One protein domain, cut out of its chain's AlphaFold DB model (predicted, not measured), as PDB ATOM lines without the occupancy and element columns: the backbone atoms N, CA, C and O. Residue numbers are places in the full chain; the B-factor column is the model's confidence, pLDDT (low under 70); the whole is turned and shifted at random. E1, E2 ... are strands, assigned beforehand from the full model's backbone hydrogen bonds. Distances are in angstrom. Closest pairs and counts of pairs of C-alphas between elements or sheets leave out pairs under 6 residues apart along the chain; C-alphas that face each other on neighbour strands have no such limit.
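Overview. This is residues 3 to 107 of the 107 residues of an uncharacterized protein of Candidatus Rokubacteria bacterium (UniProt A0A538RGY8). A single sheet of five strands, twisted and curled into an open trough, is drawn out lengthwise by the long hairpin of E2 and E3, whose loop, residues 40 to 55, reaches far beyond the other strands at one end. The long links at residues 12 to 24 and 71 to 82 lie at the opposite end, and the sheet is not closed, as its edge strands E1 and E5 stay apart. The printed part has 105 residues, with no named helix and five named strands in chain order E1 E2 E3 E4 E5, which is also their order across the wholly antiparallel sheet; the class is all strand. The whole is extended, with a radius of gyration of the C-alphas of 19.9 A, and its C-alphas span 68 by 29 by 19 A.

Arrangement. E1, residues 3 to 11, is an edge strand and bends by 65 degrees at residue 6. It forms a hairpin with E2, residues 25 to 39, at 167 degrees; N 6 and O 33 are 2.9 A apart, within hydrogen-bond range. E2 bends by 76 degrees at residue 32, and E3, residues 56 to 70, bends by 76 degrees at residue 61. E2 and E3 are an antiparallel hairpin at 163 degrees, with N 30 and O 65 at 2.8 A and N 38 and O 57 at 3.0 A. E3 and E4, residues 83 to 92, are a hairpin at 138 degrees; the C-alphas of Gly 67 and Asp 88, which face each other, are 4.1 A apart, and N 66 and O 89 are at 2.9 A. E4 and E5, residues 96 to 105, are a hairpin at 162 degrees, with N 88 and O 100 at 2.9 A. E5 is the other edge strand and bends by 54 degrees at residue 102. From edge to edge the strands' lines turn by 70 degrees and the way across the sheet by 83 degrees. E1 is apart from E4 and E5, and E2 is apart from E5.

Along the chain. E1 begins at C-alpha 3, (186.090, 278.747, 156.730), and measures 21.8 A from first to last C-alpha. E2 measures 36.7 A and ends at C-alpha 39, (195.135, 285.643, 155.717). E3 measures 36.8 A and E4 27.7 A. E5 measures 27.4 A and ends at C-alpha 105, (170.023, 278.534, 169.493).

Size, cuts and confidence. The two C-alphas farthest apart, those of Ala 18 and Leu 47, are 68.5 A apart. The printed part has no cut and ends at the chain's last residue, 107. The links E1 to E2, E2 to E3 and E3 to E4 are long; E4 to E5 is tight. The mean pLDDT of the printed part is 71.5, and 41 residues are under 70, among them residues 37 to 58 and 74 to 84.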
ATOM      1  N   ALA A   3     186.465 279.960 157.448       68.69
ATOM      2  CA  ALA A   3     186.090 278.747 156.730       68.69
ATOM      3  C   ALA A   3     184.659 278.900 156.218       68.69
ATOM      4  O   ALA A   3     183.766 279.284 156.973       68.69
ATOM      5  N   ILE A   4     184.448 278.608 154.939       76.06
ATOM      6  CA  ILE A   4     183.124 278.598 154.314       76.06
ATOM      7  C   ILE A   4     182.943 277.223 153.691       76.06
ATOM      8  O   ILE A   4     183.852 276.725 153.034       76.06
ATOM      9  N   GLY A   5     181.787 276.592 153.879       80.38
ATOM     10  CA  GLY A   5     181.544 275.287 153.282       80.38
ATOM     11  C   GLY A   5     180.076 274.923 153.172       80.38
ATOM     12  O   GLY A   5     179.243 275.389 153.947       80.38
ATOM     13  N   LEU A   6     179.789 274.065 152.198       85.75
ATOM     14  CA  LEU A   6     178.486 273.455 151.975       85.75
ATOM     15  C   LEU A   6     178.533 272.013 152.483       85.75
ATOM     16  O   LEU A   6     179.375 271.227 152.051       85.75
ATOM     17  N   ASN A   7     177.627 271.675 153.399       87.44
ATOM     18  CA  ASN A   7     177.636 270.397 154.104       87.44
ATOM     19  C   ASN A   7     176.307 269.662 153.973       87.44
ATOM     20  O   ASN A   7     175.253 270.213 154.291       87.44
ATOM     21  N   GLY A   8     176.384 268.393 153.575       88.31
ATOM     22  CA  GLY A   8     175.305 267.432 153.750       88.31
ATOM     23  C   GLY A   8     175.396 266.832 155.149       88.31
ATOM     24  O   GLY A   8     176.417 266.254 155.514       88.31
ATOM     25  N   LEU A   9     174.337 266.987 155.936       88.62
ATOM     26  CA  LEU A   9     174.288 266.627 157.349       88.62
ATOM     27  C   LEU A   9     173.128 265.673 157.600       88.62
ATOM     28  O   LEU A   9     171.979 266.009 157.315       88.62
ATOM     29  N   TYR A  10     173.416 264.520 158.192       88.19
ATOM     30  CA  TYR A  10     172.391 263.613 158.683       88.19
ATOM     31  C   TYR A  10     172.362 263.634 160.210       88.19
ATOM     32  O   TYR A  10     173.380 263.412 160.867       88.19
ATOM     33  N   ARG A  11     171.185 263.916 160.777       87.25
ATOM     34  CA  ARG A  11     170.955 263.986 162.225       87.25
ATOM     35  C   ARG A  11     170.157 262.775 162.686       87.25
ATOM     36  O   ARG A  11     169.109 262.469 162.120       87.25
ATOM     37  N   PHE A  12     170.610 262.130 163.754       85.12
ATOM     38  CA  PHE A  12     169.910 261.015 164.379       85.12
ATOM     39  C   PHE A  12     169.172 261.509 165.629       85.12
ATOM     40  O   PHE A  12     169.812 261.876 166.610       85.12
ATOM     41  N   PRO A  13     167.834 261.537 165.637       81.06
ATOM     42  CA  PRO A  13     167.064 261.951 166.810       81.06
ATOM     43  C   PRO A  13     166.992 260.827 167.851       81.06
ATOM     44  O   PRO A  13     166.115 259.958 167.784       81.06
ATOM     45  N   LEU A  14     167.909 260.850 168.819       82.50
ATOM     46  CA  LEU A  14     167.958 259.919 169.946       82.50
ATOM     47  C   LEU A  14     167.293 260.511 171.199       82.50
ATOM     48  O   LEU A  14     167.080 261.719 171.322       82.50
ATOM     49  N   ALA A  15     166.974 259.638 172.159       80.75
ATOM     50  CA  ALA A  15     166.373 260.009 173.444       80.75
ATOM     51  C   ALA A  15     165.089 260.857 173.304       80.75
ATOM     52  O   ALA A  15     164.944 261.889 173.960       80.75
ATOM     53  N   ARG A  16     164.164 260.431 172.430       79.81
ATOM     54  CA  ARG A  16     162.833 261.047 172.291       79.81
ATOM     55  C   ARG A  16     161.981 260.741 173.520       79.81
ATOM     56  O   ARG A  16     161.919 259.593 173.955       79.81
ATOM     57  N   ARG A  17     161.340 261.769 174.073       74.50
ATOM     58  CA  ARG A  17     160.399 261.681 175.203       74.50
ATOM     59  C   ARG A  17     159.249 262.663 174.984       74.50
ATOM     60  O   ARG A  17     159.344 263.496 174.090       74.50
ATOM     61  N   ALA A  18     158.192 262.581 175.789       74.12
ATOM     62  CA  ALA A  18     157.070 263.519 175.702       74.12
ATOM     63  C   ALA A  18     157.523 264.974 175.909       74.12
ATOM     64  O   ALA A  18     157.026 265.875 175.240       74.12
ATOM     65  N   GLU A  19     158.527 265.186 176.763       74.62
ATOM     66  CA  GLU A  19     159.124 266.499 177.006       74.62
ATOM     67  C   GLU A  19     160.038 266.923 175.843       74.62
ATOM     68  O   GLU A  19     160.091 268.091 175.487       74.62
ATOM     69  N   PHE A  20     160.684 265.972 175.158       73.00
ATOM     70  CA  PHE A  20     161.562 266.222 174.007       73.00
ATOM     71  C   PHE A  20     161.062 265.487 172.748       73.00
ATOM     72  O   PHE A  20     161.685 264.493 172.340       73.00
ATOM     73  N   PRO A  21     159.976 265.955 172.094       69.94
ATOM     74  CA  PRO A  21     159.463 265.355 170.859       69.94
ATOM     75  C   PRO A  21     160.519 265.178 169.751       69.94
ATOM     76  O   PRO A  21     160.546 264.112 169.128       69.94
ATOM     77  N   PRO A  22     161.445 266.138 169.517       73.50
ATOM     78  CA  PRO A  22     162.497 265.964 168.517       73.50
ATOM     79  C   PRO A  22     163.683 265.104 168.993       73.50
ATOM     80  O   PRO A  22     164.587 264.847 168.201       73.50
ATOM     81  N   GLY A  23     163.707 264.639 170.247       75.69
ATOM     82  CA  GLY A  23     164.863 263.985 170.873       75.69
ATOM     83  C   GLY A  23     165.699 264.947 171.714       75.69
ATOM     84  O   GLY A  23     165.756 266.138 171.427       75.69
ATOM     85  N   ARG A  24     166.330 264.441 172.776       82.88
ATOM     86  CA  ARG A  24     167.223 265.233 173.645       82.88
ATOM     87  C   ARG A  24     168.678 265.218 173.174       82.88
ATOM     88  O   ARG A  24     169.449 266.119 173.502       82.88
ATOM     89  N   LEU A  25     169.050 264.167 172.449       85.19
ATOM     90  CA  LEU A  25     170.401 263.919 171.970       85.19
ATOM     91  C   LEU A  25     170.358 263.746 170.453       85.19
ATOM     92  O   LEU A  25     169.687 262.847 169.947       85.19
ATOM     93  N   HIS A  26     171.100 264.580 169.739       86.88
ATOM     94  CA  HIS A  26     171.170 264.565 168.283       86.88
ATOM     95  C   HIS A  26     172.617 264.374 167.844       86.88
ATOM     96  O   HIS A  26     173.292 265.354 167.522       86.88
ATOM     97  N   PRO A  27     173.146 263.138 167.849       88.19
ATOM     98  CA  PRO A  27     174.366 262.876 167.117       88.19
ATOM     99  C   PRO A  27     174.113 263.104 165.634       88.19
ATOM    100  O   PRO A  27     173.040 262.805 165.097       88.19
ATOM    101  N   TYR A  28     175.111 263.649 164.968       87.56
ATOM    102  CA  TYR A  28     175.037 263.946 163.561       87.56
ATOM    103  C   TYR A  28     176.377 263.671 162.901       87.56
ATOM    104  O   TYR A  28     177.438 263.768 163.516       87.56
ATOM    105  N   ALA A  29     176.315 263.316 161.630       91.19
ATOM    106  CA  ALA A  29     177.486 263.117 160.801       91.19
ATOM    107  C   ALA A  29     177.198 263.650 159.405       91.19
ATOM    108  O   ALA A  29     176.046 263.721 158.967       91.19
ATOM    109  N   GLY A  30     178.246 264.056 158.715       88.44
ATOM    110  CA  GLY A  30     178.121 264.701 157.433       88.44
ATOM    111  C   GLY A  30     179.422 264.725 156.668       88.44
ATOM    112  O   GLY A  30     180.513 264.495 157.196       88.44
ATOM    113  N   VAL A  31     179.272 265.032 155.395       89.31
ATOM    114  CA  VAL A  31     180.371 265.291 154.480       89.31
ATOM    115  C   VAL A  31     180.024 266.523 153.668       89.31
ATOM    116  O   VAL A  31     178.852 266.845 153.452       89.31
ATOM    117  N   GLY A  32     181.041 267.231 153.215       86.69
ATOM    118  CA  GLY A  32     180.838 268.434 152.439       86.69
ATOM    119  C   GLY A  32     182.091 268.907 151.747       86.69
ATOM    120  O   GLY A  32     183.130 268.244 151.742       86.69
ATOM    121  N   LEU A  33     181.969 270.091 151.174       85.19
ATOM    122  CA  LEU A  33     183.055 270.805 150.529       85.19
ATOM    123  C   LEU A  33     183.247 272.121 151.268       85.19
ATOM    124  O   LEU A  33     182.275 272.826 151.543       85.19
ATOM    125  N   GLY A  34     184.491 272.450 151.591       79.19
ATOM    126  CA  GLY A  34     184.830 273.692 152.265       79.19
ATOM    127  C   GLY A  34     186.058 274.353 151.662       79.19
ATOM    128  O   GLY A  34     186.912 273.700 151.062       79.19
ATOM    129  N   ALA A  35     186.126 275.665 151.824       75.62
ATOM    130  CA  ALA A  35     187.267 276.495 151.500       75.62
ATOM    131  C   ALA A  35     187.766 277.164 152.783       75.62
ATOM    132  O   ALA A  35     186.990 277.777 153.524       75.62
ATOM    133  N   PHE A  36     189.066 277.059 153.032       70.62
ATOM    134  CA  PHE A  36     189.737 277.817 154.075       70.62
ATOM    135  C   PHE A  36     190.398 279.044 153.495       70.62
ATOM    136  O   PHE A  36     191.131 278.939 152.518       70.62
ATOM    137  N   ILE A  37     190.182 280.174 154.154       69.12
ATOM    138  CA  ILE A  37     190.817 281.444 153.840       69.12
ATOM    139  C   ILE A  37     191.783 281.751 154.983       69.12
ATOM    140  O   ILE A  37     191.380 282.143 156.092       69.12
ATOM    141  N   ALA A  38     193.069 281.535 154.720       63.88
ATOM    142  CA  ALA A  38     194.148 281.947 155.599       63.88
ATOM    143  C   ALA A  38     194.665 283.306 155.114       63.88
ATOM    144  O   ALA A  38     195.159 283.436 154.000       63.88
ATOM    145  N   ARG A  39     194.526 284.333 155.957       58.91
ATOM    146  CA  ARG A  39     195.135 285.643 155.717       58.91
ATOM    147  C   ARG A  39     196.375 285.729 156.588       58.91
ATOM    148  O   ARG A  39     196.240 285.700 157.813       58.91
ATOM    149  N   PHE A  40     197.547 285.778 155.971       54.00
ATOM    150  CA  PHE A  40     198.801 285.960 156.688       54.00
ATOM    151  C   PHE A  40     199.132 287.455 156.692       54.00
ATOM    152  O   PHE A  40     199.245 288.070 155.636       54.00
ATOM    153  N   GLU A  41     199.217 288.065 157.874       52.34
ATOM    154  CA  GLU A  41     199.615 289.468 158.023       52.34
ATOM    155  C   GLU A  41     200.948 289.507 158.773       52.34
ATOM    156  O   GLU A  41     201.000 289.452 160.002       52.34
ATOM    157  N   THR A  42     202.050 289.530 158.024       49.84
ATOM    158  CA  THR A  42     203.393 289.637 158.601       49.84
ATOM    159  C   THR A  42     203.666 291.095 158.962       49.84
ATOM    160  O   THR A  42     203.963 291.915 158.096       49.84
ATOM    161  N   ARG A  43     203.575 291.438 160.249       44.47
ATOM    162  CA  ARG A  43     203.975 292.753 160.769       44.47
ATOM    163  C   ARG A  43     205.461 292.700 161.150       44.47
ATOM    164  O   ARG A  43     205.795 292.164 162.202       44.47
ATOM    165  N   MET A  44     206.354 293.201 160.293       45.38
ATOM    166  CA  MET A  44     207.790 293.298 160.605       45.38
ATOM    167  C   MET A  44     208.112 294.554 161.431       45.38
ATOM    168  O   MET A  44     207.589 295.639 161.178       45.38
ATOM    169  N   THR A  45     208.966 294.382 162.442       44.44
ATOM    170  CA  THR A  45     209.510 295.429 163.319       44.44
ATOM    171  C   THR A  45     210.520 296.307 162.562       44.44
ATOM    172  O   THR A  45     211.154 295.852 161.618       44.44
ATOM    173  N   ALA A  46     210.676 297.559 163.003       49.00
ATOM    174  CA  ALA A  46     211.217 298.733 162.296       49.00
ATOM    175  C   ALA A  46     212.658 298.703 161.714       49.00
ATOM    176  O   ALA A  46     213.169 299.766 161.369       49.00
ATOM    177  N   LEU A  47     213.324 297.551 161.599       53.62
ATOM    178  CA  LEU A  47     214.691 297.450 161.063       53.62
ATOM    179  C   LEU A  47     214.826 296.577 159.808       53.62
ATOM    180  O   LEU A  47     215.945 296.371 159.349       53.62
ATOM    181  N   ASP A  48     213.719 296.090 159.252       45.34
ATOM    182  CA  ASP A  48     213.730 295.291 158.031       45.34
ATOM    183  C   ASP A  48     212.787 295.908 156.993       45.34
ATOM    184  O   ASP A  48     211.733 296.456 157.332       45.34
ATOM    185  N   VAL A  49     213.213 295.905 155.733       50.41
ATOM    186  CA  VAL A  49     212.539 296.580 154.616       50.41
ATOM    187  C   VAL A  49     211.074 296.138 154.563       50.41
ATOM    188  O   VAL A  49     210.777 294.951 154.436       50.41
ATOM    189  N   ALA A  50     210.153 297.103 154.669       42.78
ATOM    190  CA  ALA A  50     208.711 296.878 154.685       42.78
ATOM    191  C   ALA A  50     208.238 296.247 153.366       42.78
ATOM    192  O   ALA A  50     207.840 296.934 152.426       42.78
ATOM    193  N   THR A  51     208.284 294.921 153.296       46.44
ATOM    194  CA  THR A  51     207.829 294.164 152.135       46.44
ATOM    195  C   THR A  51     206.420 293.675 152.441       46.44
ATOM    196  O   THR A  51     206.209 292.752 153.227       46.44
ATOM    197  N   HIS A  52     205.428 294.382 151.903       44.31
ATOM    198  CA  HIS A  52     204.012 294.160 152.182       44.31
ATOM    199  C   HIS A  52     203.506 292.918 151.429       44.31
ATOM    200  O   HIS A  52     202.871 293.025 150.383       44.31
ATOM    201  N   PHE A  53     203.780 291.721 151.946       45.03
ATOM    202  CA  PHE A  53     203.221 290.480 151.408       45.03
ATOM    203  C   PHE A  53     201.856 290.212 152.047       45.03
ATOM    204  O   PHE A  53     201.760 289.644 153.131       45.03
ATOM    205  N   ALA A  54     200.789 290.661 151.387       54.28
ATOM    206  CA  ALA A  54     199.426 290.260 151.722       54.28
ATOM    207  C   ALA A  54     199.081 288.992 150.933       54.28
ATOM    208  O   ALA A  54     198.354 289.053 149.944       54.28
ATOM    209  N   ASP A  55     199.647 287.856 151.337       57.16
ATOM    210  CA  ASP A  55     199.337 286.579 150.701       57.16
ATOM    211  C   ASP A  55     198.057 285.997 151.323       57.16
ATOM    212  O   ASP A  55     197.934 285.853 152.547       57.16
ATOM    213  N   THR A  56     197.053 285.765 150.481       60.31
ATOM    214  CA  THR A  56     195.776 285.162 150.878       60.31
ATOM    215  C   THR A  56     195.725 283.783 150.257       60.31
ATOM    216  O   THR A  56     195.408 283.647 149.078       60.31
ATOM    217  N   ASP A  57     196.022 282.766 151.059       66.12
ATOM    218  CA  ASP A  57     195.947 281.385 150.604       66.12
ATOM    219  C   ASP A  57     194.517 280.865 150.800       66.12
ATOM    220  O   ASP A  57     193.938 280.946 151.895       66.12
ATOM    221  N   VAL A  58     193.935 280.364 149.708       67.25
ATOM    222  CA  VAL A  58     192.602 279.764 149.695       67.25
ATOM    223  C   VAL A  58     192.731 278.299 149.332       67.25
ATOM    224  O   VAL A  58     193.013 277.940 148.189       67.25
ATOM    225  N   ARG A  59     192.439 277.434 150.301       72.62
ATOM    226  CA  ARG A  59     192.497 275.988 150.105       72.62
ATOM    227  C   ARG A  59     191.105 275.389 150.079       72.62
ATOM    228  O   ARG A  59     190.410 275.398 151.094       72.62
ATOM    229  N   VAL A  60     190.721 274.842 148.930       77.88
ATOM    230  CA  VAL A  60     189.485 274.064 148.770       77.88
ATOM    231  C   VAL A  60     189.730 272.596 149.096       77.88
ATOM    232  O   VAL A  60     190.797 272.049 148.808       77.88
ATOM    233  N   GLY A  61     188.743 271.934 149.690       80.31
ATOM    234  CA  GLY A  61     188.848 270.515 149.995       80.31
ATOM    235  C   GLY A  61     187.534 269.878 150.417       80.31
ATOM    236  O   GLY A  61     186.552 270.551 150.737       80.31
ATOM    237  N   ALA A  62     187.541 268.547 150.426       83.56
ATOM    238  CA  ALA A  62     186.491 267.774 151.066       83.56
ATOM    239  C   ALA A  62     186.639 267.851 152.587       83.56
ATOM    240  O   ALA A  62     187.757 267.823 153.120       83.56
ATOM    241  N   GLN A  63     185.499 267.918 153.265       84.94
ATOM    242  CA  GLN A  63     185.414 267.895 154.713       84.94
ATOM    243  C   GLN A  63     184.481 266.785 155.187       84.94
ATOM    244  O   GLN A  63     183.438 266.530 154.585       84.94
ATOM    245  N   ALA A  64     184.865 266.133 156.275       85.38
ATOM    246  CA  ALA A  64     184.020 265.215 157.017       85.38
ATOM    247  C   ALA A  64     183.757 265.811 158.392       85.38
ATOM    248  O   ALA A  64     184.654 266.390 159.008       85.38
ATOM    249  N   LEU A  65     182.529 265.679 158.872       86.94
ATOM    250  CA  LEU A  65     182.130 266.231 160.153       86.94
ATOM    251  C   LEU A  65     181.257 265.258 160.923       86.94
ATOM    252  O   LEU A  65     180.412 264.568 160.360       86.94
ATOM    253  N   ALA A  66     181.476 265.209 162.224       89.50
ATOM    254  CA  ALA A  66     180.668 264.432 163.138       89.50
ATOM    255  C   ALA A  66     180.576 265.178 164.457       89.50
ATOM    256  O   ALA A  66     181.561 265.745 164.926       89.50
ATOM    257  N   GLY A  67     179.401 265.168 165.058       88.38
ATOM    258  CA  GLY A  67     179.179 265.869 166.300       88.38
ATOM    259  C   GLY A  67     177.984 265.339 167.052       88.38
ATOM    260  O   GLY A  67     177.272 264.436 166.606       88.38
ATOM    261  N   VAL A  68     177.785 265.901 168.230       87.38
ATOM    262  CA  VAL A  68     176.617 265.632 169.049       87.38
ATOM    263  C   VAL A  68     176.075 266.932 169.593       87.38
ATOM    264  O   VAL A  68     176.805 267.760 170.136       87.38
ATOM    265  N   THR A  69     174.767 267.084 169.451       86.56
ATOM    266  CA  THR A  69     174.018 268.172 170.059       86.56
ATOM    267  C   THR A  69     173.204 267.622 171.224       86.56
ATOM    268  O   THR A  69     172.550 266.582 171.108       86.56
ATOM    269  N   PHE A  70     173.250 268.306 172.362       83.44
ATOM    270  CA  PHE A  70     172.478 267.984 173.555       83.44
ATOM    271  C   PHE A  70     171.581 269.154 173.945       83.44
ATOM    272  O   PHE A  70     172.035 270.294 174.063       83.44
ATOM    273  N   THR A  71     170.311 268.848 174.188       83.31
ATOM    274  CA  THR A  71     169.294 269.823 174.586       83.31
ATOM    275  C   THR A  71     168.983 269.658 176.079       83.31
ATOM    276  O   THR A  71     168.328 268.686 176.452       83.31
ATOM    277  N   PRO A  72     169.447 270.557 176.965       73.12
ATOM    278  CA  PRO A  72     169.258 270.407 178.408       73.12
ATOM    279  C   PRO A  72     167.828 270.710 178.876       73.12
ATOM    280  O   PRO A  72     167.385 270.134 179.867       73.12
ATOM    281  N   ILE A  73     167.112 271.595 178.178       73.12
ATOM    282  CA  ILE A  73     165.797 272.106 178.580       73.12
ATOM    283  C   ILE A  73     164.805 271.844 177.451       73.12
ATOM    284  O   ILE A  73     165.116 272.077 176.285       73.12
ATOM    285  N   SER A  74     163.619 271.366 177.807       66.69
ATOM    286  CA  SER A  74     162.464 271.282 176.923       66.69
ATOM    287  C   SER A  74     161.355 272.153 177.478       66.69
ATOM    288  O   SER A  74     160.910 271.899 178.596       66.69
ATOM    289  N   ASP A  75     160.855 273.096 176.689       61.12
ATOM    290  CA  ASP A  75     159.526 273.643 176.929       61.12
ATOM    291  C   ASP A  75     158.607 273.232 175.785       61.12
ATOM    292  O   ASP A  75     158.871 273.506 174.613       61.12
ATOM    293  N   VAL A  76     157.510 272.567 176.142       51.00
ATOM    294  CA  VAL A  76     156.509 271.967 175.240       51.00
ATOM    295  C   VAL A  76     155.698 273.035 174.469       51.00
ATOM    296  O   VAL A  76     154.794 272.708 173.707       51.00
ATOM    297  N   GLY A  77     156.034 274.323 174.604       51.28
ATOM    298  CA  GLY A  77     155.304 275.438 173.989       51.28
ATOM    299  C   GLY A  77     156.152 276.525 173.323       51.28
ATOM    300  O   GLY A  77     155.580 277.430 172.714       51.28
ATOM    301  N   THR A  78     157.484 276.475 173.385       49.34
ATOM    302  CA  THR A  78     158.313 277.575 172.869       49.34
ATOM    303  C   THR A  78     158.631 277.346 171.395       49.34
ATOM    304  O   THR A  78     159.529 276.590 171.037       49.34
ATOM    305  N   ARG A  79     157.905 278.047 170.520       45.47
ATOM    306  CA  ARG A  79     158.240 278.270 169.098       45.47
ATOM    307  C   ARG A  79     159.512 279.133 168.929       45.47
ATOM    308  O   ARG A  79     159.521 280.043 168.113       45.47
ATOM    309  N   GLY A  80     160.528 278.923 169.765       45.06
ATOM    310  CA  GLY A  80     161.717 279.763 169.830       45.06
ATOM    311  C   GLY A  80     162.834 279.113 170.640       45.06
ATOM    312  O   GLY A  80     162.821 279.140 171.866       45.06
ATOM    313  N   GLY A  81     163.789 278.533 169.923       54.19
ATOM    314  CA  GLY A  81     165.172 278.282 170.322       54.19
ATOM    315  C   GLY A  81     165.437 277.615 171.642       54.19
ATOM    316  O   GLY A  81     165.596 278.247 172.678       54.19
ATOM    317  N   LEU A  82     165.682 276.314 171.556       59.09
ATOM    318  CA  LEU A  82     166.396 275.606 172.600       59.09
ATOM    319  C   LEU A  82     167.882 275.965 172.499       59.09
ATOM    320  O   LEU A  82     168.485 275.829 171.432       59.09
ATOM    321  N   ALA A  83     168.457 276.437 173.607       63.25
ATOM    322  CA  ALA A  83     169.900 276.548 173.751       63.25
ATOM    323  C   ALA A  83     170.474 275.132 173.864       63.25
ATOM    324  O   ALA A  83     170.187 274.415 174.824       63.25
ATOM    325  N   THR A  84     171.259 274.708 172.882       69.88
ATOM    326  CA  THR A  84     171.839 273.366 172.830       69.88
ATOM    327  C   THR A  84     173.345 273.428 172.944       69.88
ATOM    328  O   THR A  84     173.975 274.285 172.328       69.88
ATOM    329  N   ILE A  85     173.928 272.484 173.673       77.69
ATOM    330  CA  ILE A  85     175.377 272.296 173.701       77.69
ATOM    331  C   ILE A  85     175.750 271.430 172.505       77.69
ATOM    332  O   ILE A  85     175.120 270.402 172.267       77.69
ATOM    333  N   GLN A  86     176.764 271.843 171.762       77.38
ATOM    334  CA  GLN A  86     177.200 271.186 170.545       77.38
ATOM    335  C   GLN A  86     178.700 270.903 170.619       77.38
ATOM    336  O   GLN A  86     179.481 271.771 171.008       77.38
ATOM    337  N   ILE A  87     179.082 269.672 170.287       80.19
ATOM    338  CA  ILE A  87     180.473 269.225 170.218       80.19
ATOM    339  C   ILE A  87     180.701 268.629 168.842       80.19
ATOM    340  O   ILE A  87     180.044 267.650 168.490       80.19
ATOM    341  N   ASP A  88     181.670 269.175 168.114       82.00
ATOM    342  CA  ASP A  88     181.871 268.870 166.706       82.00
ATOM    343  C   ASP A  88     183.325 268.583 166.410       82.00
ATOM    344  O   ASP A  88     184.230 269.298 166.843       82.00
ATOM    345  N   LYS A  89     183.540 267.562 165.597       79.88
ATOM    346  CA  LYS A  89     184.811 267.283 164.961       79.88
ATOM    347  C   LYS A  89     184.656 267.516 163.471       79.88
ATOM    348  O   LYS A  89     183.807 266.900 162.833       79.88
ATOM    349  N   LEU A  90     185.506 268.372 162.929       78.56
ATOM    350  CA  LEU A  90     185.582 268.693 161.514       78.56
ATOM    351  C   LEU A  90     186.974 268.322 161.005       78.56
ATOM    352  O   LEU A  90     187.985 268.685 161.604       78.56
ATOM    353  N   GLN A  91     187.034 267.575 159.914       77.75
ATOM    354  CA  GLN A  91     188.273 267.106 159.312       77.75
ATOM    355  C   GLN A  91     188.333 267.553 157.859       77.75
ATOM    356  O   GLN A  91     187.385 267.329 157.113       77.75
ATOM    357  N   PHE A  92     189.456 268.144 157.457       72.25
ATOM    358  CA  PHE A  92     189.691 268.621 156.097       72.25
ATOM    359  C   PHE A  92     190.942 267.990 155.512       72.25
ATOM    360  O   PHE A  92     192.040 268.109 156.071       72.25
ATOM    361  N   GLY A  93     190.782 267.328 154.368       64.62
ATOM    362  CA  GLY A  93     191.829 266.443 153.864       64.62
ATOM    363  C   GLY A  93     192.264 265.415 154.923       64.62
ATOM    364  O   GLY A  93     191.574 265.176 155.915       64.62
ATOM    365  N   LEU A  94     193.426 264.788 154.735       57.78
ATOM    366  CA  LEU A  94     193.958 263.835 155.720       57.78
ATOM    367  C   LEU A  94     194.742 264.504 156.868       57.78
ATOM    368  O   LEU A  94     195.120 263.823 157.816       57.78
ATOM    369  N   THR A  95     195.003 265.813 156.807       67.56
ATOM    370  CA  THR A  95     195.992 266.471 157.679       67.56
ATOM    371  C   THR A  95     195.392 267.362 158.762       67.56
ATOM    372  O   THR A  95     195.990 267.505 159.825       67.56
ATOM    373  N   THR A  96     194.223 267.962 158.534       74.19
ATOM    374  CA  THR A  96     193.685 268.991 159.434       74.19
ATOM    375  C   THR A  96     192.481 268.465 160.200       74.19
ATOM    376  O   THR A  96     191.487 268.061 159.601       74.19
ATOM    377  N   HIS A  97     192.560 268.514 161.532       78.44
ATOM    378  CA  HIS A  97     191.484 268.132 162.444       78.44
ATOM    379  C   HIS A  97     191.142 269.316 163.345       78.44
ATOM    380  O   HIS A  97     192.027 269.895 163.972       78.44
ATOM    381  N   MET A  98     189.863 269.654 163.431       77.44
ATOM    382  CA  MET A  98     189.341 270.717 164.279       77.44
ATOM    383  C   MET A  98     188.305 270.123 165.232       77.44
ATOM    384  O   MET A  98     187.422 269.383 164.801       77.44
ATOM    385  N   LEU A  99     188.430 270.437 166.520       83.56
ATOM    386  CA  LEU A  99     187.442 270.117 167.547       83.56
ATOM    387  C   LEU A  99     186.827 271.429 168.033       83.56
ATOM    388  O   LEU A  99     187.558 272.356 168.383       83.56
ATOM    389  N   GLN A 100     185.504 271.500 168.059       82.81
ATOM    390  CA  GLN A 100     184.754 272.675 168.475       82.81
ATOM    391  C   GLN A 100     183.724 272.296 169.537       82.81
ATOM    392  O   GLN A 100     183.111 271.232 169.478       82.81
ATOM    393  N   VAL A 101     183.533 273.192 170.502       82.75
ATOM    394  CA  VAL A 101     182.463 273.123 171.497       82.75
ATOM    395  C   VAL A 101     181.740 274.463 171.488       82.75
ATOM    396  O   VAL A 101     182.389 275.510 171.476       82.75
ATOM    397  N   GLY A 102     180.412 274.447 171.467       80.88
ATOM    398  CA  GLY A 102     179.617 275.666 171.370       80.88
ATOM    399  C   GLY A 102     178.216 275.540 171.946       80.88
ATOM    400  O   GLY A 102     177.765 274.460 172.329       80.88
ATOM    401  N   ILE A 103     177.537 276.684 171.992       80.88
ATOM    402  CA  ILE A 103     176.116 276.795 172.317       80.88
ATOM    403  C   ILE A 103     175.409 277.274 171.050       80.88
ATOM    404  O   ILE A 103     175.825 278.263 170.449       80.88
ATOM    405  N   ALA A 104     174.355 276.575 170.646       72.50
ATOM    406  CA  ALA A 104     173.521 276.941 169.507       72.50
ATOM    407  C   ALA A 104     172.099 277.267 169.973       72.50
ATOM    408  O   ALA A 104     171.642 276.737 170.982       72.50
ATOM    409  N   TYR A 105     171.408 278.138 169.239       69.19
ATOM    410  CA  TYR A 105     170.023 278.534 169.493       69.19
ATOM    411  C   TYR A 105     169.192 278.313 168.223       69.19
ATOM    412  O   TYR A 105     169.645 278.632 167.126       69.19
ATOM    413  N   HIS A 106     167.995 277.745 168.370       65.25
ATOM    414  CA  HIS A 106     167.154 277.256 167.265       65.25
ATOM    415  C   HIS A 106     165.836 278.050 167.103       65.25
ATOM    416  O   HIS A 106     164.808 277.588 167.580       65.25
ATOM    417  N   TRP A 107     165.832 279.228 166.474       58.84
ATOM    418  CA  TRP A 107     164.607 280.042 166.291       58.84
ATOM    419  C   TRP A 107     163.415 279.283 165.687       58.84
ATOM    420  O   TRP A 107     163.611 278.494 164.733       58.84
TER     421      TRP A 107